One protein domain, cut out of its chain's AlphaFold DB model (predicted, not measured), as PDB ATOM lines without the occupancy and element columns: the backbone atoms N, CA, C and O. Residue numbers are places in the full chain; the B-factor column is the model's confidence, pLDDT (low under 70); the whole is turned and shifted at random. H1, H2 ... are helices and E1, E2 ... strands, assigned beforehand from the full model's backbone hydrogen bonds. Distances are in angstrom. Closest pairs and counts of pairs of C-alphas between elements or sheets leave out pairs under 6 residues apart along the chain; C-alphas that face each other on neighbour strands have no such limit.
ATOM      1  N   GLY A 143     -44.509  14.214  12.158       96.31
ATOM      2  CA  GLY A 143     -43.130  13.946  11.759       96.31
ATOM      3  C   GLY A 143     -42.158  14.963  12.339       96.31
ATOM      4  O   GLY A 143     -41.197  14.570  12.991       96.31
ATOM      5  N   MET A 144     -42.420  16.261  12.178       96.00
ATOM      6  CA  MET A 144     -41.571  17.315  12.754       96.00
ATOM      7  C   MET A 144     -41.450  17.197  14.276       96.00
ATOM      8  O   MET A 144     -40.334  17.215  14.801       96.00
ATOM      9  N   VAL A 145     -42.567  16.980  14.981       95.75
ATOM     10  CA  VAL A 145     -42.562  16.752  16.437       95.75
ATOM     11  C   VAL A 145     -41.683  15.554  16.807       95.75
ATOM     12  O   VAL A 145     -40.831  15.666  17.689       95.75
ATOM     13  N   ALA A 146     -41.831  14.424  16.109       96.81
ATOM     14  CA  ALA A 146     -41.038  13.221  16.361       96.81
ATOM     15  C   ALA A 146     -39.533  13.468  16.162       96.81
ATOM     16  O   ALA A 146     -38.707  12.990  16.943       96.81
ATOM     17  N   ARG A 147     -39.159  14.271  15.160       96.75
ATOM     18  CA  ARG A 147     -37.759  14.643  14.910       96.75
ATOM     19  C   ARG A 147     -37.180  15.515  16.014       96.75
ATOM     20  O   ARG A 147     -36.035  15.276  16.409       96.75
ATOM     21  N   TYR A 148     -37.943  16.492  16.507       95.69
ATOM     22  CA  TYR A 148     -37.534  17.321  17.643       95.69
ATOM     23  C   TYR A 148     -37.390  16.489  18.914       95.69
ATOM     24  O   TYR A 148     -36.374  16.597  19.604       95.69
ATOM     25  N   ALA A 149     -38.344  15.595  19.183       96.38
ATOM     26  CA  ALA A 149     -38.283  14.685  20.320       96.38
ATOM     27  C   ALA A 149     -37.044  13.774  20.255       96.38
ATOM     28  O   ALA A 149     -36.296  13.682  21.230       96.38
ATOM     29  N   ALA A 150     -36.760  13.169  19.095       97.44
ATOM     30  CA  ALA A 150     -35.560  12.355  18.898       97.44
ATOM     31  C   ALA A 150     -34.271  13.166  19.098       97.44
ATOM     32  O   ALA A 150     -33.337  12.697  19.748       97.44
ATOM     33  N   GLY A 151     -34.223  14.397  18.579       96.25
ATOM     34  CA  GLY A 151     -33.095  15.309  18.756       96.25
ATOM     35  C   GLY A 151     -32.831  15.650  20.219       96.25
ATOM     36  O   GLY A 151     -31.700  15.505  20.693       96.25
ATOM     37  N   ALA A 152     -33.880  16.035  20.947       95.94
ATOM     38  CA  ALA A 152     -33.817  16.349  22.371       95.94
ATOM     39  C   ALA A 152     -33.378  15.139  23.212       95.94
ATOM     40  O   ALA A 152     -32.521  15.272  24.087       95.94
ATOM     41  N   ALA A 153     -33.894  13.949  22.890       96.88
ATOM     42  CA  ALA A 153     -33.532  12.686  23.530       96.88
ATOM     43  C   ALA A 153     -32.159  12.137  23.092       96.88
ATOM     44  O   ALA A 153     -31.725  11.101  23.590       96.88
ATOM     45  N   LYS A 154     -31.458  12.818  22.171       95.56
ATOM     46  CA  LYS A 154     -30.186  12.375  21.570       95.56
ATOM     47  C   LYS A 154     -30.280  11.014  20.865       95.56
ATOM     48  O   LYS A 154     -29.269  10.333  20.697       95.56
ATOM     49  N   LEU A 155     -31.470  10.645  20.405       96.94
ATOM     50  CA  LEU A 155     -31.702   9.460  19.590       96.94
ATOM     51  C   LEU A 155     -31.288   9.722  18.129       96.94
ATOM     52  O   LEU A 155     -31.151  10.879  17.716       96.94
ATOM     53  N   PRO A 156     -31.030   8.671  17.333       95.69
ATOM     54  CA  PRO A 156     -30.696   8.825  15.916       95.69
ATOM     55  C   PRO A 156     -31.927   9.112  15.040       95.69
ATOM     56  O   PRO A 156     -31.824   9.844  14.056       95.69
ATOM     57  N   PHE A 157     -33.092   8.567  15.397       97.19
ATOM     58  CA  PHE A 157     -34.351   8.702  14.662       97.19
ATOM     59  C   PHE A 157     -35.551   8.454  15.590       97.19
ATOM     60  O   PHE A 157     -35.373   7.993  16.718       97.19
ATOM     61  N   ALA A 158     -36.762   8.735  15.106       97.38
ATOM     62  CA  ALA A 158     -38.018   8.355  15.755       97.38
ATOM     63  C   ALA A 158     -38.929   7.576  14.790       97.38
ATOM     64  O   ALA A 158     -39.032   7.971  13.625       97.38
ATOM     65  N   PRO A 159     -39.598   6.500  15.251       96.12
ATOM     66  CA  PRO A 159     -40.623   5.805  14.481       96.12
ATOM     67  C   PRO A 159     -41.936   6.596  14.446       96.12
ATOM     68  O   PRO A 159     -42.297   7.263  15.414       96.12
ATOM     69  N   ILE A 160     -42.667   6.505  13.335       94.50
ATOM     70  CA  ILE A 160     -43.928   7.218  13.128       94.50
ATOM     71  C   ILE A 160     -44.819   6.490  12.109       94.50
ATOM     72  O   ILE A 160     -44.457   6.280  10.955       94.50
ATOM     73  N   ARG A 161     -46.030   6.113  12.533       92.50
ATOM     74  CA  ARG A 161     -46.982   5.364  11.690       92.50
ATOM     75  C   ARG A 161     -47.807   6.255  10.755       92.50
ATOM     76  O   ARG A 161     -48.307   5.777   9.747       92.50
ATOM     77  N   SER A 162     -47.933   7.549  11.047       91.06
ATOM     78  CA  SER A 162     -48.841   8.456  10.324       91.06
ATOM     79  C   SER A 162     -48.464   8.737   8.865       91.06
ATOM     80  O   SER A 162     -49.224   9.402   8.175       91.06
ATOM     81  N   TYR A 163     -47.307   8.268   8.390       94.31
ATOM     82  CA  TYR A 163     -46.931   8.368   6.977       94.31
ATOM     83  C   TYR A 163     -47.499   7.247   6.102       94.31
ATOM     84  O   TYR A 163     -47.440   7.356   4.880       94.31
ATOM     85  N   THR A 164     -48.055   6.184   6.687       92.50
ATOM     86  CA  THR A 164     -48.659   5.105   5.904       92.50
ATOM     87  C   THR A 164     -49.808   5.646   5.051       92.50
ATOM     88  O   THR A 164     -50.738   6.255   5.573       92.50
ATOM     89  N   GLY A 165     -49.736   5.413   3.738       90.62
ATOM     90  CA  GLY A 165     -50.716   5.913   2.768       90.62
ATOM     91  C   GLY A 165     -50.519   7.374   2.346       90.62
ATOM     92  O   GLY A 165     -51.362   7.901   1.630       90.62
ATOM     93  N   SER A 166     -49.438   8.032   2.776       93.56
ATOM     94  CA  SER A 166     -49.093   9.394   2.361       93.56
ATOM     95  C   SER A 166     -48.027   9.400   1.266       93.56
ATOM     96  O   SER A 166     -47.021   8.696   1.370       93.56
ATOM     97  N   ASP A 167     -48.182  10.292   0.287       93.88
ATOM     98  CA  ASP A 167     -47.177  10.534  -0.758       93.88
ATOM     99  C   ASP A 167     -45.897  11.203  -0.228       93.88
ATOM    100  O   ASP A 167     -44.867  11.197  -0.903       93.88
ATOM    101  N   LEU A 168     -45.909  11.726   1.008       93.38
ATOM    102  CA  LEU A 168     -44.731  12.349   1.625       93.38
ATOM    103  C   LEU A 168     -43.524  11.405   1.672       93.38
ATOM    104  O   LEU A 168     -42.391  11.868   1.580       93.38
ATOM    105  N   VAL A 169     -43.749  10.093   1.782       94.62
ATOM    106  CA  VAL A 169     -42.666   9.096   1.771       94.62
ATOM    107  C   VAL A 169     -41.955   9.064   0.415       94.62
ATOM    108  O   VAL A 169     -40.736   8.929   0.368       94.62
ATOM    109  N   ALA A 170     -42.697   9.215  -0.684       94.19
ATOM    110  CA  ALA A 170     -42.131   9.231  -2.031       94.19
ATOM    111  C   ALA A 170     -41.425  10.559  -2.345       94.19
ATOM    112  O   ALA A 170     -40.418  10.572  -3.050       94.19
ATOM    113  N   LEU A 171     -41.935  11.669  -1.803       93.62
ATOM    114  CA  LEU A 171     -41.392  13.012  -2.029       93.62
ATOM    115  C   LEU A 171     -40.171  13.327  -1.156       93.62
ATOM    116  O   LEU A 171     -39.355  14.170  -1.524       93.62
ATOM    117  N   ASN A 172     -40.028  12.665  -0.005       95.62
ATOM    118  CA  ASN A 172     -38.966  12.952   0.948       95.62
ATOM    119  C   ASN A 172     -38.103  11.713   1.265       95.62
ATOM    120  O   ASN A 172     -38.447  10.926   2.151       95.62
ATOM    121  N   PRO A 173     -36.910  11.584   0.651       95.06
ATOM    122  CA  PRO A 173     -36.038  10.417   0.822       95.06
ATOM    123  C   PRO A 173     -35.417  10.290   2.225       95.06
ATOM    124  O   PRO A 173     -34.756   9.294   2.536       95.06
ATOM    125  N   GLN A 174     -35.578  11.296   3.090       96.06
ATOM    126  CA  GLN A 174     -35.160  11.213   4.491       96.06
ATOM    127  C   GLN A 174     -36.142  10.398   5.342       96.06
ATOM    128  O   GLN A 174     -35.757   9.932   6.417       96.06
ATOM    129  N   ILE A 175     -37.385  10.216   4.885       96.75
ATOM    130  CA  ILE A 175     -38.358   9.332   5.525       96.75
ATOM    131  C   ILE A 175     -38.038   7.908   5.072       96.75
ATOM    132  O   ILE A 175     -38.170   7.566   3.903       96.75
ATOM    133  N   LYS A 176     -37.569   7.079   6.004       96.25
ATOM    134  CA  LYS A 176     -37.172   5.690   5.727       96.25
ATOM    135  C   LYS A 176     -38.129   4.721   6.399       96.25
ATOM    136  O   LYS A 176     -38.938   5.139   7.216       96.25
ATOM    137  N   SER A 177     -38.009   3.434   6.099       96.06
ATOM    138  CA  SER A 177     -38.747   2.373   6.787       96.06
ATOM    139  C   SER A 177     -37.787   1.417   7.485       96.06
ATOM    140  O   SER A 177     -36.660   1.214   7.031       96.06
ATOM    141  N   VAL A 178     -38.234   0.846   8.600       96.06
ATOM    142  CA  VAL A 178     -37.560  -0.245   9.312       96.06
ATOM    143  C   VAL A 178     -38.590  -1.300   9.704       96.06
ATOM    144  O   VAL A 178     -39.766  -0.990   9.890       96.06
ATOM    145  N   THR A 179     -38.152  -2.546   9.856       96.81
ATOM    146  CA  THR A 179     -38.995  -3.613  10.402       96.81
ATOM    147  C   THR A 179     -39.112  -3.460  11.917       96.81
ATOM    148  O   THR A 179     -38.101  -3.322  12.608       96.81
ATOM    149  N   ASP A 180     -40.338  -3.489  12.436       94.81
ATOM    150  CA  ASP A 180     -40.617  -3.476  13.867       94.81
ATOM    151  C   ASP A 180     -40.156  -4.798  14.514       94.81
ATOM    152  O   ASP A 180     -40.704  -5.860  14.193       94.81
ATOM    153  N   PRO A 181     -39.184  -4.762  15.446       95.38
ATOM    154  CA  PRO A 181     -38.686  -5.966  16.106       95.38
ATOM    155  C   PRO A 181     -39.718  -6.630  17.031       95.38
ATOM    156  O   PRO A 181     -39.496  -7.759  17.461       95.38
ATOM    157  N   TYR A 182     -40.837  -5.964  17.336       95.69
ATOM    158  CA  TYR A 182     -41.915  -6.492  18.178       95.69
ATOM    159  C   TYR A 182     -43.080  -7.095  17.375       95.69
ATOM    160  O   TYR A 182     -44.103  -7.457  17.952       95.69
ATOM    161  N   GLY A 183     -42.934  -7.231  16.051       92.25
ATOM    162  CA  GLY A 183     -43.901  -7.925  15.192       92.25
ATOM    163  C   GLY A 183     -44.983  -7.039  14.566       92.25
ATOM    164  O   GLY A 183     -45.893  -7.559  13.927       92.25
ATOM    165  N   GLY A 184     -44.892  -5.711  14.691       89.12
ATOM    166  CA  GLY A 184     -45.856  -4.757  14.125       89.12
ATOM    167  C   GLY A 184     -45.703  -4.445  12.627       89.12
ATOM    168  O   GLY A 184     -46.314  -3.480  12.154       89.12
ATOM    169  N   GLY A 185     -44.907  -5.230  11.894       92.69
ATOM    170  CA  GLY A 185     -44.634  -5.053  10.462       92.69
ATOM    171  C   GLY A 185     -43.604  -3.958  10.169       92.69
ATOM    172  O   GLY A 185     -42.733  -3.679  10.987       92.69
ATOM    173  N   GLU A 186     -43.674  -3.338   8.991       95.00
ATOM    174  CA  GLU A 186     -42.839  -2.173   8.682       95.00
ATOM    175  C   GLU A 186     -43.392  -0.887   9.310       95.00
ATOM    176  O   GLU A 186     -44.605  -0.679   9.409       95.00
ATOM    177  N   ILE A 187     -42.483   0.002   9.713       96.19
ATOM    178  CA  ILE A 187     -42.797   1.324  10.250       96.19
ATOM    179  C   ILE A 187     -41.864   2.380   9.660       96.19
ATOM    180  O   ILE A 187     -40.668   2.143   9.485       96.19
ATOM    181  N   HIS A 188     -42.405   3.566   9.380       97.44
ATOM    182  CA  HIS A 188     -41.593   4.684   8.918       97.44
ATOM    183  C   HIS A 188     -40.801   5.307  10.069       97.44
ATOM    184  O   HIS A 188     -41.245   5.335  11.217       97.44
ATOM    185  N   VAL A 189     -39.628   5.843   9.756       97.56
ATOM    186  CA  VAL A 189     -38.730   6.526  10.680       97.56
ATOM    187  C   VAL A 189     -38.272   7.847  10.084       97.56
ATOM    188  O   VAL A 189     -38.036   7.969   8.880       97.56
ATOM    189  N   VAL A 190     -38.113   8.838  10.953       97.44
ATOM    190  CA  VAL A 190     -37.605  10.167  10.604       97.44
ATOM    191  C   VAL A 190     -36.324  10.464  11.378       97.44
ATOM    192  O   VAL A 190     -36.246  10.147  12.570       97.44
ATOM    193  N   PRO A 191     -35.302  11.075  10.751       96.94
ATOM    194  CA  PRO A 191     -34.034  11.324  11.418       96.94
ATOM    195  C   PRO A 191     -34.169  12.453  12.436       96.94
ATOM    196  O   PRO A 191     -34.896  13.430  12.218       96.94
ATOM    197  N   ALA A 192     -33.430  12.335  13.537       95.38
ATOM    198  CA  ALA A 192     -33.432  13.321  14.608       95.38
ATOM    199  C   ALA A 192     -33.017  14.711  14.109       95.38
ATOM    200  O   ALA A 192     -32.032  14.858  13.380       95.38
ATOM    201  N   ARG A 193     -33.732  15.748  14.555       88.62
ATOM    202  CA  ARG A 193     -33.344  17.140  14.312       88.62
ATOM    203  C   ARG A 193     -32.573  17.673  15.507       88.62
ATOM    204  O   ARG A 193     -33.123  17.859  16.584       88.62
ATOM    205  N   ARG A 194     -31.274  17.873  15.299       80.50
ATOM    206  CA  ARG A 194     -30.367  18.506  16.256       80.50
ATOM    207  C   ARG A 194     -30.135  19.932  15.771       80.50
ATOM    208  O   ARG A 194     -29.388  20.119  14.818       80.50
ATOM    209  N   CYS A 195     -30.834  20.880  16.374       59.97
ATOM    210  CA  CYS A 195     -30.543  22.304  16.279       59.97
ATOM    211  C   CYS A 195     -29.794  22.762  17.534       59.97
ATOM    212  O   CYS A 195     -29.979  22.146  18.616       59.97
TER     213      CYS A 195
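AT A GLANCE: This is residues 143 to 195 of the 195 residues of a protein of Saccharopolyspora sp. 7K502 (UniProt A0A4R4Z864). A small antiparallel sheet of three strands has helix H1 packed over one face, mainly above the edge strand E1, while the short helix H2 lies off the sheet in the loop between E1 and E2. The printed part has 53 residues, with two named helices and three named strands in the order H1, E1, H2, E2, E3; the sheet's order is E1, E3, E2. The class is mixed, helices and strands. The whole is compact, with a radius of gyration of the C-alphas of 11.0 A, and has a flat outline of 29 by 28 by 15 A.

IN THESE COORDINATES: E3, residues 186 to 191, is 16.3 A long and ends at C-alpha 191 (-34.034, 11.324, 11.418). E1 is residues 157 to 160, and E2 is residues 176 to 179. H1, residues 143 to 152, is 14.3 A long and begins at C-alpha 143 (-43.130, 13.946, 11.759). H2 is residues 168 to 171.

HOW THE PARTS SIT: E3 is the inner strand. N 158 and O 190 of antiparallel E1 and E3 are within hydrogen-bond range at 2.9 A. E2 and E3 form a hairpin, with N 189 and O 176 at 2.7 A. H1 is on the sheet at a height of 6.3 A, over E1 and slantwise to the strands, at 36 degrees to E1 on the local plane; the closest C-alphas of H1 and E1, Ala 150 and Ala 158, are 5.6 A apart. E1, H2 and E2 make a split strand-helix-strand unit, two strands of one sheet that follow each other among the strands with a helix between them in the chain and E3 between them in the sheet, and its crossover is right-handed. H2 is only just not on the sheet, with 4 pairs of C-alphas within 10 A. H1 and H2 are apart. Every O i to N i+4 pair of H1 is within hydrogen-bond range; H2 is too short for such a pair.

THE WHOLE: The farthest C-alphas, those of Gly 183 and Cys 195, are 33.1 A apart. The printed part has no cut and no long link. Its mean pLDDT is 94.2, and residue 195, the chain's last, is under 70.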